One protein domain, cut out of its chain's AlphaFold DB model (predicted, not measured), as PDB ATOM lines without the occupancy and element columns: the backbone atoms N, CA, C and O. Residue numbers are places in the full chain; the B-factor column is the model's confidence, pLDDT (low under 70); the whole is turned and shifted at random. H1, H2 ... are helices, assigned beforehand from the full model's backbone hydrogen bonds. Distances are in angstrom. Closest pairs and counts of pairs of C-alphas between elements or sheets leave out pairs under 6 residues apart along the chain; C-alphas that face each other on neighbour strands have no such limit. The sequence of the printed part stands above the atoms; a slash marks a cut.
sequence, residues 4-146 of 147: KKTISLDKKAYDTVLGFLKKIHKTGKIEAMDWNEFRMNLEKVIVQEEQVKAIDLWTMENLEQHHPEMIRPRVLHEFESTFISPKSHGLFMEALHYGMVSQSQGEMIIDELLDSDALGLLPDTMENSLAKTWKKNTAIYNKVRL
ATOM      1  N   LYS A   4     163.582 122.276 167.942       52.47
ATOM      2  CA  LYS A   4     164.411 121.997 166.754       52.47
ATOM      3  C   LYS A   4     164.869 120.533 166.662       52.47
ATOM      4  O   LYS A   4     164.968 119.989 165.567       52.47
ATOM      5  N   LYS A   5     165.138 119.882 167.800       57.00
ATOM      6  CA  LYS A   5     165.582 118.477 167.849       57.00
ATOM      7  C   LYS A   5     164.426 117.513 167.564       57.00
ATOM      8  O   LYS A   5     164.642 116.505 166.904       57.00
ATOM      9  N   THR A   6     163.215 117.842 168.011       57.59
ATOM     10  CA  THR A   6     162.009 117.035 167.765       57.59
ATOM     11  C   THR A   6     161.582 117.085 166.297       57.59
ATOM     12  O   THR A   6     161.340 116.034 165.712       57.59
ATOM     13  N   ILE A   7     161.608 118.268 165.670       59.56
ATOM     14  CA  ILE A   7     161.329 118.435 164.230       59.56
ATOM     15  C   ILE A   7     162.299 117.595 163.381       59.56
ATOM     16  O   ILE A   7     161.896 116.936 162.427       59.56
ATOM     17  N   SER A   8     163.576 117.537 163.776       76.06
ATOM     18  CA  SER A   8     164.581 116.728 163.076       76.06
ATOM     19  C   SER A   8     164.325 115.216 163.154       76.06
ATOM     20  O   SER A   8     164.706 114.504 162.227       76.06
ATOM     21  N   LEU A   9     163.710 114.708 164.227       83.94
ATOM     22  CA  LEU A   9     163.434 113.275 164.384       83.94
ATOM     23  C   LEU A   9     162.145 112.858 163.677       83.94
ATOM     24  O   LEU A   9     162.141 111.832 163.002       83.94
ATOM     25  N   ASP A  10     161.095 113.677 163.762       84.38
ATOM     26  CA  ASP A  10     159.836 113.433 163.050       84.38
ATOM     27  C   ASP A  10     160.060 113.387 161.535       84.38
ATOM     28  O   ASP A  10     159.562 112.490 160.858       84.38
ATOM     29  N   LYS A  11     160.900 114.294 161.025       88.00
ATOM     30  CA  LYS A  11     161.332 114.280 159.628       88.00
ATOM     31  C   LYS A  11     162.082 112.999 159.265       88.00
ATOM     32  O   LYS A  11     161.777 112.378 158.259       88.00
ATOM     33  N   LYS A  12     163.031 112.552 160.094       91.94
ATOM     34  CA  LYS A  12     163.757 111.300 159.822       91.94
ATOM     35  C   LYS A  12     162.834 110.086 159.803       91.94
ATOM     36  O   LYS A  12     163.041 109.194 158.986       91.94
ATOM     37  N   ALA A  13     161.835 110.042 160.684       93.44
ATOM     38  CA  ALA A  13     160.827 108.987 160.667       93.44
ATOM     39  C   ALA A  13     160.004 109.036 159.369       93.44
ATOM     40  O   ALA A  13     159.863 108.008 158.710       93.44
ATOM     41  N   TYR A  14     159.552 110.228 158.966       95.31
ATOM     42  CA  TYR A  14     158.857 110.453 157.696       95.31
ATOM     43  C   TYR A  14     159.685 109.969 156.496       95.31
ATOM     44  O   TYR A  14     159.209 109.153 155.711       95.31
ATOM     45  N   ASP A  15     160.945 110.401 156.398       94.75
ATOM     46  CA  ASP A  15     161.860 110.031 155.311       94.75
ATOM     47  C   ASP A  15     162.130 108.517 155.284       94.75
ATOM     48  O   ASP A  15     162.254 107.922 154.213       94.75
ATOM     49  N   THR A  16     162.191 107.876 156.458       96.12
ATOM     50  CA  THR A  16     162.374 106.420 156.585       96.12
ATOM     51  C   THR A  16     161.177 105.663 156.011       96.12
ATOM     52  O   THR A  16     161.366 104.725 155.236       96.12
ATOM     53  N   VAL A  17     159.953 106.086 156.342       96.94
ATOM     54  CA  VAL A  17     158.719 105.481 155.812       96.94
ATOM     55  C   VAL A  17     158.594 105.723 154.317       96.94
ATOM     56  O   VAL A  17     158.413 104.775 153.557       96.94
ATOM     57  N   LEU A  18     158.769 106.966 153.872       96.75
ATOM     58  CA  LEU A  18     158.697 107.310 152.456       96.75
ATOM     59  C   LEU A  18     159.729 106.528 151.632       96.75
ATOM     60  O   LEU A  18     159.405 105.975 150.582       96.75
ATOM     61  N   GLY A  19     160.969 106.432 152.119       95.94
ATOM     62  CA  GLY A  19     162.023 105.643 151.483       95.94
ATOM     63  C   GLY A  19     161.671 104.157 151.377       95.94
ATOM     64  O   GLY A  19     161.925 103.539 150.338       95.94
ATOM     65  N   PHE A  20     161.045 103.596 152.413       96.56
ATOM     66  CA  PHE A  20     160.565 102.220 152.409       96.56
ATOM     67  C   PHE A  20     159.439 102.005 151.385       96.56
ATOM     68  O   PHE A  20     159.574 101.143 150.518       96.56
ATOM     69  N   LEU A  21     158.392 102.837 151.394       95.69
ATOM     70  CA  LEU A  21     157.285 102.756 150.429       95.69
ATOM     71  C   LEU A  21     157.786 102.863 148.983       95.69
ATOM     72  O   LEU A  21     157.435 102.047 148.131       95.69
ATOM     73  N   LYS A  22     158.695 103.808 148.711       94.19
ATOM     74  CA  LYS A  22     159.356 103.960 147.403       94.19
ATOM     75  C   LYS A  22     160.056 102.685 146.952       94.19
ATOM     76  O   LYS A  22     159.950 102.303 145.786       94.19
ATOM     77  N   LYS A  23     160.788 102.037 147.862       94.06
ATOM     78  CA  LYS A  23     161.485 100.778 147.585       94.06
ATOM     79  C   LYS A  23     160.481  99.683 147.233       94.06
ATOM     80  O   LYS A  23     160.629  99.079 146.175       94.06
ATOM     81  N   ILE A  24     159.450  99.489 148.055       93.69
ATOM     82  CA  ILE A  24     158.453  98.426 147.869       93.69
ATOM     83  C   ILE A  24     157.640  98.610 146.587       93.69
ATOM     84  O   ILE A  24     157.513  97.668 145.810       93.69
ATOM     85  N   HIS A  25     157.144  99.815 146.300       89.38
ATOM     86  CA  HIS A  25     156.401 100.058 145.058       89.38
ATOM     87  C   HIS A  25     157.272  99.887 143.809       89.38
ATOM     88  O   HIS A  25     156.778  99.467 142.766       89.38
ATOM     89  N   LYS A  26     158.579 100.166 143.902       88.69
ATOM     90  CA  LYS A  26     159.517  99.938 142.796       88.69
ATOM     91  C   LYS A  26     159.807  98.451 142.571       88.69
ATOM     92  O   LYS A  26     159.962  98.039 141.424       88.69
ATOM     93  N   THR A  27     159.949  97.661 143.634       88.62
ATOM     94  CA  THR A  27     160.273  96.226 143.534       88.62
ATOM     95  C   THR A  27     159.037  95.350 143.332       88.62
ATOM     96  O   THR A  27     159.168  94.232 142.834       88.62
ATOM     97  N   GLY A  28     157.855  95.832 143.729       84.38
ATOM     98  CA  GLY A  28     156.599  95.080 143.740       84.38
ATOM     99  C   GLY A  28     156.596  93.905 144.723       84.38
ATOM    100  O   GLY A  28     155.748  93.021 144.622       84.38
ATOM    101  N   LYS A  29     157.576  93.842 145.632       87.19
ATOM    102  CA  LYS A  29     157.793  92.720 146.550       87.19
ATOM    103  C   LYS A  29     158.190  93.236 147.921       87.19
ATOM    104  O   LYS A  29     159.072  94.085 148.025       87.19
ATOM    105  N   ILE A  30     157.570  92.664 148.948       88.12
ATOM    106  CA  ILE A  30     157.907  92.905 150.348       88.12
ATOM    107  C   ILE A  30     158.683  91.695 150.855       88.12
ATOM    108  O   ILE A  30     158.127  90.606 150.995       88.12
ATOM    109  N   GLU A  31     159.973  91.879 151.119       91.00
ATOM    110  CA  GLU A  31     160.805  90.857 151.747       91.00
ATOM    111  C   GLU A  31     160.862  91.069 153.263       91.00
ATOM    112  O   GLU A  31     160.926  92.199 153.751       91.00
ATOM    113  N   ALA A  32     160.894  89.979 154.035       91.19
ATOM    114  CA  ALA A  32     160.975  90.058 155.496       91.19
ATOM    115  C   ALA A  32     162.221  90.829 155.974       91.19
ATOM    116  O   ALA A  32     162.176  91.517 156.994       91.19
ATOM    117  N   MET A  33     163.328  90.737 155.227       92.75
ATOM    118  CA  MET A  33     164.557  91.478 155.512       92.75
ATOM    119  C   MET A  33     164.350  92.992 155.383       92.75
ATOM    120  O   MET A  33     164.764  93.728 156.276       92.75
ATOM    121  N   ASP A  34     163.656  93.442 154.335       92.81
ATOM    122  CA  ASP A  34     163.361  94.860 154.110       92.81
ATOM    123  C   ASP A  34     162.469  95.427 155.218       92.81
ATOM    124  O   ASP A  34     162.704  96.533 155.704       92.81
ATOM    125  N   TRP A  35     161.479  94.645 155.660       94.38
ATOM    126  CA  TRP A  35     160.596  95.030 156.762       94.38
ATOM    127  C   TRP A  35     161.342  95.126 158.100       94.38
ATOM    128  O   TRP A  35     161.119  96.035 158.902       94.38
ATOM    129  N   ASN A  36     162.261  94.193 158.358       94.00
ATOM    130  CA  ASN A  36     163.090  94.218 159.561       94.00
ATOM    131  C   ASN A  36     164.048  95.415 159.561       94.00
ATOM    132  O   ASN A  36     164.146  96.108 160.571       94.00
ATOM    133  N   GLU A  37     164.705  95.693 158.434       94.75
ATOM    134  CA  GLU A  37     165.575  96.862 158.285       94.75
ATOM    135  C   GLU A  37     164.797  98.170 158.498       94.75
ATOM    136  O   GLU A  37     165.255  99.065 159.213       94.75
ATOM    137  N   PHE A  38     163.593  98.260 157.929       95.50
ATOM    138  CA  PHE A  38     162.681  99.380 158.121       95.50
ATOM    139  C   PHE A  38     162.377  99.637 159.604       95.50
ATOM    140  O   PHE A  38     162.614 100.745 160.095       95.50
ATOM    141  N   ARG A  39     161.938  98.610 160.344       94.06
ATOM    142  CA  ARG A  39     161.644  98.727 161.784       94.06
ATOM    143  C   ARG A  39     162.875  99.117 162.597       94.06
ATOM    144  O   ARG A  39     162.806 100.056 163.388       94.06
ATOM    145  N   MET A  40     164.024  98.495 162.330       93.75
ATOM    146  CA  MET A  40     165.289  98.853 162.984       93.75
ATOM    147  C   MET A  40     165.682 100.316 162.737       93.75
ATOM    148  O   MET A  40     166.281 100.956 163.601       93.75
ATOM    149  N   ASN A  41     165.390 100.864 161.556       94.06
ATOM    150  CA  ASN A  41     165.672 102.265 161.253       94.06
ATOM    151  C   ASN A  41     164.702 103.224 161.956       94.06
ATOM    152  O   ASN A  41     165.141 104.280 162.417       94.06
ATOM    153  N   LEU A  42     163.431 102.845 162.118       93.12
ATOM    154  CA  LEU A  42     162.468 103.610 162.913       93.12
ATOM    155  C   LEU A  42     162.849 103.661 164.397       93.12
ATOM    156  O   LEU A  42     162.838 104.737 164.991       93.12
ATOM    157  N   GLU A  43     163.261 102.537 164.983       92.12
ATOM    158  CA  GLU A  43     163.673 102.451 166.395       92.12
ATOM    159  C   GLU A  43     164.893 103.332 166.721       92.12
ATOM    160  O   GLU A  43     165.056 103.794 167.848       92.12
ATOM    161  N   LYS A  44     165.740 103.650 165.729       90.75
ATOM    162  CA  LYS A  44     166.864 104.591 165.909       90.75
ATOM    163  C   LYS A  44     166.414 106.042 166.084       90.75
ATOM    164  O   LYS A  44     167.191 106.860 166.581       90.75
ATOM    165  N   VAL A  45     165.213 106.392 165.622       90.25
ATOM    166  CA  VAL A  45     164.716 107.780 165.601       90.25
ATOM    167  C   VAL A  45     163.469 107.988 166.460       90.25
ATOM    168  O   VAL A  45     163.176 109.127 166.825       90.25
ATOM    169  N   ILE A  46     162.787 106.909 166.846       87.06
ATOM    170  CA  ILE A  46     161.586 106.912 167.680       87.06
ATOM    171  C   ILE A  46     161.875 106.203 168.997       87.06
ATOM    172  O   ILE A  46     162.233 105.033 169.026       87.06
ATOM    173  N   VAL A  47     161.678 106.922 170.102       82.56
ATOM    174  CA  VAL A  47     161.967 106.409 171.451       82.56
ATOM    175  C   VAL A  47     160.834 105.530 171.990       82.56
ATOM    176  O   VAL A  47     161.078 104.631 172.787       82.56
ATOM    177  N   GLN A  48     159.588 105.803 171.598       86.19
ATOM    178  CA  GLN A  48     158.411 105.105 172.117       86.19
ATOM    179  C   GLN A  48     158.054 103.916 171.221       86.19
ATOM    180  O   GLN A  48     157.697 104.103 170.059       86.19
ATOM    181  N   GLU A  49     158.093 102.703 171.775       87.19
ATOM    182  CA  GLU A  49     157.781 101.465 171.043       87.19
ATOM    183  C   GLU A  49     156.357 101.470 170.460       87.19
ATOM    184  O   GLU A  49     156.138 101.031 169.334       87.19
ATOM    185  N   GLU A  50     155.386 102.029 171.188       87.25
ATOM    186  CA  GLU A  50     154.005 102.185 170.710       87.25
ATOM    187  C   GLU A  50     153.940 103.005 169.418       87.25
ATOM    188  O   GLU A  50     153.270 102.620 168.465       87.25
ATOM    189  N   GLN A  51     154.712 104.092 169.338       89.19
ATOM    190  CA  GLN A  51     154.779 104.912 168.134       89.19
ATOM    191  C   GLN A  51     155.403 104.143 166.957       89.19
ATOM    192  O   GLN A  51     154.936 104.299 165.830       89.19
ATOM    193  N   VAL A  52     156.409 103.292 167.203       91.38
ATOM    194  CA  VAL A  52     156.964 102.404 166.166       91.38
ATOM    195  C   VAL A  52     155.890 101.438 165.669       91.38
ATOM    196  O   VAL A  52     155.692 101.337 164.462       91.38
ATOM    197  N   LYS A  53     155.137 100.798 166.573       90.75
ATOM    198  CA  LYS A  53     154.031  99.889 166.216       90.75
ATOM    199  C   LYS A  53     152.929 100.588 165.423       90.75
ATOM    200  O   LYS A  53     152.439 100.032 164.448       90.75
ATOM    201  N   ALA A  54     152.544 101.804 165.802       91.94
ATOM    202  CA  ALA A  54     151.547 102.568 165.056       91.94
ATOM    203  C   ALA A  54     152.005 102.899 163.634       91.94
ATOM    204  O   ALA A  54     151.216 102.792 162.699       91.94
ATOM    205  N   ILE A  55     153.275 103.268 163.460       94.69
ATOM    206  CA  ILE A  55     153.841 103.520 162.131       94.69
ATOM    207  C   ILE A  55     153.941 102.223 161.327       94.69
ATOM    208  O   ILE A  55     153.621 102.234 160.142       94.69
ATOM    209  N   ASP A  56     154.340 101.118 161.955       93.19
ATOM    210  CA  ASP A  56     154.397  99.787 161.337       93.19
ATOM    211  C   ASP A  56     153.024  99.390 160.773       93.19
ATOM    212  O   ASP A  56     152.890  99.109 159.584       93.19
ATOM    213  N   LEU A  57     151.976  99.492 161.598       92.50
ATOM    214  CA  LEU A  57     150.596  99.192 161.210       92.50
ATOM    215  C   LEU A  57     150.071 100.128 160.119       92.50
ATOM    216  O   LEU A  57     149.475  99.659 159.154       92.50
ATOM    217  N   TRP A  58     150.313 101.435 160.250       95.12
ATOM    218  CA  TRP A  58     149.945 102.400 159.215       95.12
ATOM    219  C   TRP A  58     150.630 102.074 157.883       95.12
ATOM    220  O   TRP A  58     150.004 102.164 156.834       95.12
ATOM    221  N   THR A  59     151.902 101.662 157.917       95.19
ATOM    222  CA  THR A  59     152.677 101.328 156.711       95.19
ATOM    223  C   THR A  59     152.139 100.067 156.040       95.19
ATOM    224  O   THR A  59     152.043 100.031 154.816       95.19
ATOM    225  N   MET A  60     151.751  99.050 156.819       93.12
ATOM    226  CA  MET A  60     151.084  97.855 156.286       93.12
ATOM    227  C   MET A  60     149.772  98.218 155.592       93.12
ATOM    228  O   MET A  60     149.570  97.854 154.439       93.12
ATOM    229  N   GLU A  61     148.910  98.982 156.265       93.00
ATOM    230  CA  GLU A  61     147.610  99.360 155.707       93.00
ATOM    231  C   GLU A  61     147.753 100.261 154.475       93.00
ATOM    232  O   GLU A  61     147.039 100.081 153.491       93.00
ATOM    233  N   ASN A  62     148.721 101.183 154.490       94.25
ATOM    234  CA  ASN A  62     149.048 102.004 153.331       94.25
ATOM    235  C   ASN A  62     149.436 101.126 152.132       94.25
ATOM    236  O   ASN A  62     148.872 101.303 151.062       94.25
ATOM    237  N   LEU A  63     150.316 100.137 152.305       93.12
ATOM    238  CA  LEU A  63     150.722  99.251 151.207       93.12
ATOM    239  C   LEU A  63     149.582  98.374 150.668       93.12
ATOM    240  O   LEU A  63     149.611  98.002 149.497       93.12
ATOM    241  N   GLU A  64     148.606  98.024 151.504       91.12
ATOM    242  CA  GLU A  64     147.451  97.217 151.096       91.12
ATOM    243  C   GLU A  64     146.383  98.030 150.357       91.12
ATOM    244  O   GLU A  64     145.743  97.510 149.444       91.12
ATOM    245  N   GLN A  65     146.159  99.279 150.772       90.06
ATOM    246  CA  GLN A  65     145.019 100.081 150.316       90.06
ATOM    247  C   GLN A  65     145.405 101.199 149.345       90.06
ATOM    248  O   GLN A  65     144.561 101.678 148.582       90.06
ATOM    249  N   HIS A  66     146.655 101.662 149.388       91.50
ATOM    250  CA  HIS A  66     147.120 102.781 148.584       91.50
ATOM    251  C   HIS A  66     147.752 102.298 147.282       91.50
ATOM    252  O   HIS A  66     148.686 101.499 147.260       91.50
ATOM    253  N   HIS A  67     147.260 102.858 146.184       86.88
ATOM    254  CA  HIS A  67     147.643 102.502 144.824       86.88
ATOM    255  C   HIS A  67     148.220 103.733 144.119       86.88
ATOM    256  O   HIS A  67     147.452 104.517 143.545       86.88
ATOM    257  N   PRO A  68     149.550 103.949 144.162       86.06
ATOM    258  CA  PRO A  68     150.192 105.135 143.595       86.06
ATOM    259  C   PRO A  68     149.839 105.400 142.126       86.06
ATOM    260  O   PRO A  68     149.747 106.553 141.706       86.06
ATOM    261  N   GLU A  69     149.602 104.345 141.346       84.75
ATOM    262  CA  GLU A  69     149.195 104.380 139.940       84.75
ATOM    263  C   GLU A  69     147.805 104.985 139.705       84.75
ATOM    264  O   GLU A  69     147.524 105.498 138.619       84.75
ATOM    265  N   MET A  70     146.932 104.944 140.715       85.25
ATOM    266  CA  MET A  70     145.593 105.533 140.656       85.25
ATOM    267  C   MET A  70     145.578 106.991 141.124       85.25
ATOM    268  O   MET A  70     144.600 107.707 140.891       85.25
ATOM    269  N   ILE A  71     146.660 107.459 141.750       84.50
ATOM    270  CA  ILE A  71     146.756 108.827 142.241       84.50
ATOM    271  C   ILE A  71     147.021 109.772 141.075       84.50
ATOM    272  O   ILE A  71     148.024 109.676 140.369       84.50
ATOM    273  N   ARG A  72     146.123 110.742 140.911       80.94
ATOM    274  CA  ARG A  72     146.300 111.890 140.021       80.94
ATOM    275  C   ARG A  72     146.417 113.137 140.881       80.94
ATOM    276  O   ARG A  72     145.387 113.687 141.274       80.94
ATOM    277  N   PRO A  73     147.636 113.550 141.248       75.62
ATOM    278  CA  PRO A  73     147.796 114.764 142.020       75.62
ATOM    279  C   PRO A  73     147.378 115.971 141.173       75.62
ATOM    280  O   PRO A  73     147.583 115.997 139.955       75.62
ATOM    281  N   ARG A  74     146.799 116.972 141.828       79.12
ATOM    282  CA  ARG A  74     146.501 118.260 141.209       79.12
ATOM    283  C   ARG A  74     147.804 118.943 140.785       79.12
ATOM    284  O   ARG A  74     148.814 118.858 141.476       79.12
ATOM    285  N   VAL A  75     147.756 119.645 139.657       81.62
ATOM    286  CA  VAL A  75     148.816 120.575 139.253       81.62
ATOM    287  C   VAL A  75     148.510 121.944 139.851       81.62
ATOM    288  O   VAL A  75     147.360 122.390 139.805       81.62
ATOM    289  N   LEU A  76     149.534 122.603 140.392       84.06
ATOM    290  CA  LEU A  76     149.416 123.969 140.898       84.06
ATOM    291  C   LEU A  76     148.873 124.926 139.829       84.06
ATOM    292  O   LEU A  76     149.238 124.856 138.654       84.06
ATOM    293  N   HIS A  77     148.028 125.856 140.254       86.38
ATOM    294  CA  HIS A  77     147.619 126.993 139.443       86.38
ATOM    295  C   HIS A  77     148.775 127.991 139.276       86.38
ATOM    296  O   HIS A  77     149.757 127.980 140.023       86.38
ATOM    297  N   GLU A  78     148.659 128.877 138.286       83.00
ATOM    298  CA  GLU A  78     149.682 129.889 137.974       83.00
ATOM    299  C   GLU A  78     150.009 130.776 139.188       83.00
ATOM    300  O   GLU A  78     151.176 131.012 139.499       83.00
ATOM    301  N   PHE A  79     148.979 131.179 139.938       84.06
ATOM    302  CA  PHE A  79     149.140 131.942 141.176       84.06
ATOM    303  C   PHE A  79     149.954 131.175 142.228       84.06
ATOM    304  O   PHE A  79     150.938 131.686 142.748       84.06
ATOM    305  N   GLU A  80     149.606 129.917 142.491       84.06
ATOM    306  CA  GLU A  80     150.293 129.071 143.477       84.06
ATOM    307  C   GLU A  80     151.748 128.810 143.079       84.06
ATOM    308  O   GLU A  80     152.642 128.830 143.923       84.06
ATOM    309  N   SER A  81     152.000 128.645 141.779       83.44
ATOM    310  CA  SER A  81     153.341 128.440 141.216       83.44
ATOM    311  C   SER A  81     154.266 129.648 141.400       83.44
ATOM    312  O   SER A  81     155.483 129.513 141.286       83.44
ATOM    313  N   THR A  82     153.711 130.825 141.711       80.75
ATOM    314  CA  THR A  82     154.493 132.025 142.050       80.75
ATOM    315  C   THR A  82     155.141 131.901 143.431       80.75
ATOM    316  O   THR A  82     156.207 132.468 143.671       80.75
ATOM    317  N   PHE A  83     154.530 131.132 144.334       77.06
ATOM    318  CA  PHE A  83     154.970 130.999 145.724       77.06
ATOM    319  C   PHE A  83     155.583 129.631 146.003       77.06
ATOM    320  O   PHE A  83     156.577 129.512 146.713       77.06
ATOM    321  N   ILE A  84     155.042 128.576 145.410       81.81
ATOM    322  CA  ILE A  84     155.496 127.216 145.660       81.81
ATOM    323  C   ILE A  84     156.555 126.857 144.627       81.81
ATOM    324  O   ILE A  84     156.274 126.656 143.446       81.81
ATOM    325  N   SER A  85     157.800 126.749 145.093       85.06
ATOM    326  CA  SER A  85     158.913 126.365 144.225       85.06
ATOM    327  C   SER A  85     158.672 124.987 143.583       85.06
ATOM    328  O   SER A  85     158.077 124.111 144.222       85.06
ATOM    329  N   PRO A  86     159.221 124.718 142.383       86.56
ATOM    330  CA  PRO A  86     159.127 123.397 141.756       86.56
ATOM    331  C   PRO A  86     159.636 122.259 142.651       86.56
ATOM    332  O   PRO A  86     159.109 121.151 142.608       86.56
ATOM    333  N   LYS A  87     160.633 122.537 143.505       88.31
ATOM    334  CA  LYS A  87     161.139 121.576 144.490       88.31
ATOM    335  C   LYS A  87     160.085 121.255 145.555       88.31
ATOM    336  O   LYS A  87     159.834 120.084 145.814       88.31
ATOM    337  N   SER A  88     159.467 122.277 146.148       87.62
ATOM    338  CA  SER A  88     158.405 122.110 147.151       87.62
ATOM    339  C   SER A  88     157.192 121.394 146.555       87.62
ATOM    340  O   SER A  88     156.641 120.490 147.175       87.62
ATOM    341  N   HIS A  89     156.830 121.729 145.316       88.75
ATOM    342  CA  HIS A  89     155.781 121.022 144.591       88.75
ATOM    343  C   HIS A  89     156.151 119.550 144.344       88.75
ATOM    344  O   HIS A  89     155.331 118.673 144.579       88.75
ATOM    345  N   GLY A  90     157.394 119.242 143.962       90.50
ATOM    346  CA  GLY A  90     157.857 117.858 143.808       90.50
ATOM    347  C   GLY A  90     157.709 117.021 145.084       90.50
ATOM    348  O   GLY A  90     157.250 115.884 145.018       90.50
ATOM    349  N   LEU A  91     158.024 117.600 146.248       91.38
ATOM    350  CA  LEU A  91     157.842 116.950 147.553       91.38
ATOM    351  C   LEU A  91     156.365 116.685 147.867       91.38
ATOM    352  O   LEU A  91     156.012 115.607 148.340       91.38
ATOM    353  N   PHE A  92     155.500 117.652 147.567       91.69
ATOM    354  CA  PHE A  92     154.051 117.510 147.695       91.69
ATOM    355  C   PHE A  92     153.506 116.375 146.817       91.69
ATOM    356  O   PHE A  92     152.784 115.498 147.295       91.69
ATOM    357  N   MET A  93     153.903 116.357 145.543       92.19
ATOM    358  CA  MET A  93     153.497 115.330 144.583       92.19
ATOM    359  C   MET A  93     153.945 113.941 145.035       92.19
ATOM    360  O   MET A  93     153.174 112.988 144.957       92.19
ATOM    361  N   GLU A  94     155.175 113.828 145.538       93.44
ATOM    362  CA  GLU A  94     155.720 112.579 146.065       93.44
ATOM    363  C   GLU A  94     154.938 112.088 147.291       93.44
ATOM    364  O   GLU A  94     154.578 110.913 147.363       93.44
ATOM    365  N   ALA A  95     154.615 112.984 148.224       94.38
ATOM    366  CA  ALA A  95     153.852 112.640 149.419       94.38
ATOM    367  C   ALA A  95     152.446 112.113 149.090       94.38
ATOM    368  O   ALA A  95     152.003 111.137 149.695       94.38
ATOM    369  N   LEU A  96     151.763 112.720 148.114       93.62
ATOM    370  CA  LEU A  96     150.475 112.235 147.612       93.62
ATOM    371  C   LEU A  96     150.613 110.898 146.887       93.62
ATOM    372  O   LEU A  96     149.815 109.986 147.098       93.62
ATOM    373  N   HIS A  97     151.633 110.776 146.035       93.50
ATOM    374  CA  HIS A  97     151.860 109.572 145.247       93.50
ATOM    375  C   HIS A  97     152.063 108.345 146.137       93.50
ATOM    376  O   HIS A  97     151.484 107.303 145.856       93.50
ATOM    377  N   TYR A  98     152.786 108.483 147.251       94.50
ATOM    378  CA  TYR A  98     153.012 107.399 148.215       94.50
ATOM    379  C   TYR A  98     152.033 107.391 149.399       94.50
ATOM    380  O   TYR A  98     152.251 106.681 150.375       94.50
ATOM    381  N   GLY A  99     150.957 108.180 149.347       93.94
ATOM    382  CA  GLY A  99     149.898 108.137 150.359       93.94
ATOM    383  C   GLY A  99     150.346 108.585 151.752       93.94
ATOM    384  O   GLY A  99     149.691 108.269 152.740       93.94
ATOM    385  N   MET A 100     151.448 109.334 151.848       95.62
ATOM    386  CA  MET A 100     151.910 109.932 153.105       95.62
ATOM    387  C   MET A 100     150.882 110.934 153.645       95.62
ATOM    388  O   MET A 100     150.718 111.082 154.860       95.62
ATOM    389  N   VAL A 101     150.168 111.592 152.730       93.94
ATOM    390  CA  VAL A 101     149.029 112.477 152.990       93.94
ATOM    391  C   VAL A 101     147.921 112.201 151.971       93.94
ATOM    392  O   VAL A 101     148.199 111.787 150.845       93.94
ATOM    393  N   SER A 102     146.662 112.428 152.350       91.31
ATOM    394  CA  SER A 102     145.537 112.378 151.406       91.31
ATOM    395  C   SER A 102     145.503 113.619 150.504       91.31
ATOM    396  O   SER A 102     146.104 114.643 150.825       91.31
ATOM    397  N   GLN A 103     144.731 113.574 149.411       89.50
ATOM    398  CA  GLN A 103     144.507 114.756 148.563       89.50
ATOM    399  C   GLN A 103     143.944 115.934 149.363       89.50
ATOM    400  O   GLN A 103     144.489 117.027 149.298       89.50
ATOM    401  N   SER A 104     142.917 115.701 150.188       90.75
ATOM    402  CA  SER A 104     142.322 116.749 151.028       90.75
ATOM    403  C   SER A 104     143.312 117.352 152.025       90.75
ATOM    404  O   SER A 104     143.302 118.556 152.248       90.75
ATOM    405  N   GLN A 105     144.185 116.531 152.611       92.12
ATOM    406  CA  GLN A 105     145.265 116.998 153.478       92.12
ATOM    407  C   GLN A 105     146.321 117.785 152.702       92.12
ATOM    408  O   GLN A 105     146.860 118.755 153.224       92.12
ATOM    409  N   GLY A 106     146.605 117.371 151.469       89.62
ATOM    410  CA  GLY A 106     147.467 118.097 150.554       89.62
ATOM    411  C   GLY A 106     146.945 119.507 150.280       89.62
ATOM    412  O   GLY A 106     147.695 120.458 150.460       89.62
ATOM    413  N   GLU A 107     145.668 119.649 149.920       88.69
ATOM    414  CA  GLU A 107     145.053 120.963 149.670       88.69
ATOM    415  C   GLU A 107     145.149 121.877 150.900       88.69
ATOM    416  O   GLU A 107     145.582 123.016 150.777       88.69
ATOM    417  N   MET A 108     144.892 121.353 152.107       88.38
ATOM    418  CA  MET A 108     145.064 122.132 153.344       88.38
ATOM    419  C   MET A 108     146.503 122.627 153.535       88.38
ATOM    420  O   MET A 108     146.708 123.732 154.023       88.38
ATOM    421  N   ILE A 109     147.509 121.829 153.161       88.56
ATOM    422  CA  ILE A 109     148.917 122.249 153.239       88.56
ATOM    423  C   ILE A 109     149.206 123.361 152.226       88.56
ATOM    424  O   ILE A 109     149.950 124.284 152.547       88.56
ATOM    425  N   ILE A 110     148.634 123.290 151.021       86.81
ATOM    426  CA  ILE A 110     148.758 124.360 150.022       86.81
ATOM    427  C   ILE A 110     148.119 125.646 150.554       86.81
ATOM    428  O   ILE A 110     148.784 126.679 150.557       86.81
ATOM    429  N   ASP A 111     146.901 125.570 151.088       84.62
ATOM    430  CA  ASP A 111     146.198 126.717 151.670       84.62
ATOM    431  C   ASP A 111     146.988 127.338 152.836       84.62
ATOM    432  O   ASP A 111     147.195 128.550 152.866       84.62
ATOM    433  N   GLU A 112     147.517 126.519 153.756       80.38
ATOM    434  CA  GLU A 112     148.362 126.977 154.872       80.38
ATOM    435  C   GLU A 112     149.618 127.727 154.391       80.38
ATOM    436  O   GLU A 112     150.072 128.672 155.040       80.38
ATOM    437  N   LEU A 113     150.205 127.315 153.263       78.69
ATOM    438  CA  LEU A 113     151.387 127.968 152.695       78.69
ATOM    439  C   LEU A 113     151.049 129.303 152.020       78.69
ATOM    440  O   LEU A 113     151.889 130.204 152.028       78.69
ATOM    441  N   LEU A 114     149.848 129.428 151.453       77.19
ATOM    442  CA  LEU A 114     149.366 130.648 150.799       77.19
ATOM    443  C   LEU A 114     148.865 131.697 151.804       77.19
ATOM    444  O   LEU A 114     149.001 132.888 151.537       77.19
ATOM    445  N   ASP A 115     148.314 131.262 152.942       71.19
ATOM    446  CA  ASP A 115     147.780 132.132 154.004       71.19
ATOM    447  C   ASP A 115     148.870 132.659 154.956       71.19
ATOM    448  O   ASP A 115     148.669 133.613 155.704       71.19
ATOM    449  N   SER A 116     150.066 132.060 154.949       60.25
ATOM    450  CA  SER A 116     151.144 132.552 155.805       60.25
ATOM    451  C   SER A 116     151.652 133.916 155.312       60.25
ATOM    452  O   SER A 116     152.165 134.030 154.200       60.25
ATOM    453  N   ASP A 117     151.617 134.933 156.182       54.94
ATOM    454  CA  ASP A 117     152.213 136.275 155.981       54.94
ATOM    455  C   ASP A 117     153.702 136.248 155.542       54.94
ATOM    456  O   ASP A 117     154.300 137.270 155.200       54.94
ATOM    457  N   ALA A 118     154.341 135.075 155.566       51.22
ATOM    458  CA  ALA A 118     155.719 134.830 155.184       51.22
ATOM    459  C   ALA A 118     155.838 134.355 153.726       51.22
ATOM    460  O   ALA A 118     156.288 133.241 153.441       51.22
ATOM    461  N   LEU A 119     155.533 135.255 152.795       52.31
ATOM    462  CA  LEU A 119     155.977 135.185 151.403       52.31
ATOM    463  C   LEU A 119     157.525 135.172 151.340       52.31
ATOM    464  O   LEU A 119     158.156 136.208 151.142       52.31
ATOM    465  N   GLY A 120     158.162 134.012 151.580       50.19
ATOM    466  CA  GLY A 120     159.631 133.871 151.541       50.19
ATOM    467  C   GLY A 120     160.299 132.669 152.242       50.19
ATOM    468  O   GLY A 120     161.519 132.550 152.142       50.19
ATOM    469  N   LEU A 121     159.584 131.762 152.931       50.56
ATOM    470  CA  LEU A 121     160.187 130.673 153.747       50.56
ATOM    471  C   LEU A 121     159.866 129.238 153.248       50.56
ATOM    472  O   LEU A 121     159.545 128.346 154.032       50.56
ATOM    473  N   LEU A 122     159.910 128.999 151.935       55.19
ATOM    474  CA  LEU A 122     159.107 127.950 151.271       55.19
ATOM    475  C   LEU A 122     159.666 126.510 151.078       55.19
ATOM    476  O   LEU A 122     158.873 125.635 150.723       55.19
ATOM    477  N   PRO A 123     160.953 126.165 151.292       52.72
ATOM    478  CA  PRO A 123     161.369 124.751 151.239       52.72
ATOM    479  C   PRO A 123     161.162 124.013 152.566       52.72
ATOM    480  O   PRO A 123     160.573 122.933 152.594       52.72
ATOM    481  N   ASP A 124     161.605 124.613 153.675       59.75
ATOM    482  CA  ASP A 124     161.552 123.978 154.997       59.75
ATOM    483  C   ASP A 124     160.115 123.884 155.529       59.75
ATOM    484  O   ASP A 124     159.799 122.998 156.318       59.75
ATOM    485  N   THR A 125     159.215 124.768 155.097       74.00
ATOM    486  CA  THR A 125     157.798 124.740 155.488       74.00
ATOM    487  C   THR A 125     157.052 123.557 154.874       74.00
ATOM    488  O   THR A 125     156.371 122.856 155.616       74.00
ATOM    489  N   MET A 126     157.240 123.257 153.581       86.12
ATOM    490  CA  MET A 126     156.561 122.129 152.923       86.12
ATOM    491  C   MET A 126     156.934 120.784 153.560       86.12
ATOM    492  O   MET A 126     156.055 120.031 153.974       86.12
ATOM    493  N   GLU A 127     158.232 120.487 153.691       87.06
ATOM    494  CA  GLU A 127     158.692 119.222 154.287       87.06
ATOM    495  C   GLU A 127     158.188 119.062 155.730       87.06
ATOM    496  O   GLU A 127     157.741 117.984 156.124       87.06
ATOM    497  N   ASN A 128     158.199 120.146 156.512       86.50
ATOM    498  CA  ASN A 128     157.702 120.124 157.885       86.50
ATOM    499  C   ASN A 128     156.181 119.938 157.951       86.50
ATOM    500  O   ASN A 128     155.706 119.188 158.807       86.50
ATOM    501  N   SER A 129     155.415 120.586 157.069       89.12
ATOM    502  CA  SER A 129     153.960 120.425 157.000       89.12
ATOM    503  C   SER A 129     153.575 119.001 156.603       89.12
ATOM    504  O   SER A 129     152.735 118.394 157.265       89.12
ATOM    505  N   LEU A 130     154.256 118.417 155.613       92.50
ATOM    506  CA  LEU A 130     154.060 117.023 155.207       92.50
ATOM    507  C   LEU A 130     154.365 116.051 156.353       92.50
ATOM    508  O   LEU A 130     153.511 115.240 156.715       92.50
ATOM    509  N   ALA A 131     155.536 116.174 156.987       92.00
ATOM    510  CA  ALA A 131     155.925 115.313 158.103       92.00
ATOM    511  C   ALA A 131     154.962 115.434 159.295       92.00
ATOM    512  O   ALA A 131     154.582 114.430 159.904       92.00
ATOM    513  N   LYS A 132     154.515 116.655 159.614       90.75
ATOM    514  CA  LYS A 132     153.550 116.917 160.689       90.75
ATOM    515  C   LYS A 132     152.186 116.296 160.391       90.75
ATOM    516  O   LYS A 132     151.577 115.724 161.294       90.75
ATOM    517  N   THR A 133     151.699 116.415 159.159       92.38
ATOM    518  CA  THR A 133     150.409 115.854 158.743       92.38
ATOM    519  C   THR A 133     150.451 114.331 158.721       92.38
ATOM    520  O   THR A 133     149.614 113.698 159.361       92.38
ATOM    521  N   TRP A 134     151.483 113.735 158.121       94.94
ATOM    522  CA  TRP A 134     151.702 112.288 158.162       94.94
ATOM    523  C   TRP A 134     151.776 111.751 159.598       94.94
ATOM    524  O   TRP A 134     151.131 110.762 159.937       94.94
ATOM    525  N   LYS A 135     152.488 112.442 160.497       91.81
ATOM    526  CA  LYS A 135     152.566 112.043 161.909       91.81
ATOM    527  C   LYS A 135     151.197 112.020 162.593       91.81
ATOM    528  O   LYS A 135     150.958 111.185 163.464       91.81
ATOM    529  N   LYS A 136     150.280 112.924 162.227       90.88
ATOM    530  CA  LYS A 136     148.899 112.874 162.733       90.88
ATOM    531  C   LYS A 136     148.174 111.625 162.226       90.88
ATOM    532  O   LYS A 136     147.451 111.025 163.016       90.88
ATOM    533  N   ASN A 137     148.400 111.221 160.974       90.88
ATOM    534  CA  ASN A 137     147.807 110.013 160.387       90.88
ATOM    535  C   ASN A 137     148.236 108.756 161.152       90.88
ATOM    536  O   ASN A 137     147.395 107.958 161.558       90.88
ATOM    537  N   THR A 138     149.531 108.623 161.441       90.88
ATOM    538  CA  THR A 138     150.058 107.466 162.182       90.88
ATOM    539  C   THR A 138     149.628 107.472 163.651       90.88
ATOM    540  O   THR A 138     149.330 106.424 164.217       90.88
ATOM    541  N   ALA A 139     149.482 108.645 164.274       86.88
ATOM    542  CA  ALA A 139     149.029 108.758 165.662       86.88
ATOM    543  C   ALA A 139     147.590 108.255 165.905       86.88
ATOM    544  O   ALA A 139     147.239 107.969 167.052       86.88
ATOM    545  N   ILE A 140     146.754 108.129 164.867       82.94
ATOM    546  CA  ILE A 140     145.403 107.552 164.988       82.94
ATOM    547  C   ILE A 140     145.487 106.075 165.405       82.94
ATOM    548  O   ILE A 140     144.688 105.623 166.223       82.94
ATOM    549  N   TYR A 141     146.508 105.349 164.949       79.81
ATOM    550  CA  TYR A 141     146.688 103.921 165.234       79.81
ATOM    551  C   TYR A 141     147.045 103.658 166.696       79.81
ATOM    552  O   TYR A 141     146.602 102.661 167.259       79.81
ATOM    553  N   ASN A 142     147.732 104.603 167.347       70.94
ATOM    554  CA  ASN A 142     147.930 104.569 168.799       70.94
ATOM    555  C   ASN A 142     146.606 104.704 169.567       70.94
ATOM    556  O   ASN A 142     146.462 104.139 170.642       70.94
ATOM    557  N   LYS A 143     145.635 105.461 169.041       64.75
ATOM    558  CA  LYS A 143     144.372 105.756 169.741       64.75
ATOM    559  C   LYS A 143     143.270 104.731 169.484       64.75
ATOM    560  O   LYS A 143     142.402 104.557 170.330       64.75
ATOM    561  N   VAL A 144     143.269 104.107 168.308       58.53
ATOM    562  CA  VAL A 144     142.160 103.260 167.836       58.53
ATOM    563  C   VAL A 144     142.350 101.782 168.197       58.53
ATOM    564  O   VAL A 144     141.363 101.061 168.281       58.53
ATOM    565  N   ARG A 145     143.585 101.318 168.442       53.75
ATOM    566  CA  ARG A 145     143.886  99.888 168.670       53.75
ATOM    567  C   ARG A 145     144.481  99.530 170.040       53.75
ATOM    568  O   ARG A 145     144.699  98.349 170.286       53.75
ATOM    569  N   LEU A 146     144.744 100.514 170.905       49.81
ATOM    570  CA  LEU A 146     145.247 100.315 172.279       49.81
ATOM    571  C   LEU A 146     144.198 100.615 173.370       49.81
ATOM    572  O   LEU A 146     144.551 100.651 174.547       49.81
TER     573      LEU A 146
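Overview. This is residues 4 to 146 of the 147 residues of an uncharacterized protein of Fibrobacter sp (UniProt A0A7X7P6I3). Two groups of three helices, H1 H2 H3 and H5 H6 H7, make the body, and the long H7 reaches out of the second group across H1 and H3 of the first. Residues 66 to 77, with no named element, stretch from the first group to the small H4 at the far end. The printed part has 143 residues with seven named helices, H1 to H7 in chain order, and no named strand: all helix. It is compact, with a radius of gyration of the C-alphas of 15.6 A and spans of 45 by 35 by 25 A.

Along the chain. Find C-alpha 4 at (164.411, 121.997, 166.754); from there H1 runs 34.9 A to Thr 27. Next come H2, residues 32 to 43, 16.7 A, and H3, residues 49 to 65, 24.4 A. Farther on are H4, residues 78 to 83, 9.4 A; H5, residues 86 to 97, 16.0 A; and H6, residues 103 to 115, 18.5 A. H7, residues 122 to 144, runs 34.2 A to C-alpha 144 at (142.160, 103.260, 167.836).

Arrangement. H1, H2 and H3 form an up-and-down bundle, each running against the one before; look at Ala 13 and Leu 42, the closest C-alphas of H1 and H2, 6.1 A apart. H5, H6 and H7 form another; the closest C-alphas of H6 and H7, Ile 109 and Ser 129, are 6.6 A apart. H7, the hub, touches H3 about perpendicular at 82 degrees, closest at the C-alphas of Ala 54 and Tyr 141, 5.0 A. H4 is close to H6 but not clearly touching, with C-alphas 80 and 114 closest at 7.5 A. Every O i to N i+4 pair is within hydrogen-bond range in H1, H2, H3, H5 and H6, against 1 of 2 in H4 and 13 of 19 in H7.

Size, cuts and confidence. The farthest C-alphas, Ala 32 and Asp 117, are 47.0 A apart. The printed part has no cut, and the link H3 to H4 is long. Look for pLDDT under 70 at residues 4 to 7, 116 to 124 and 143 to 146.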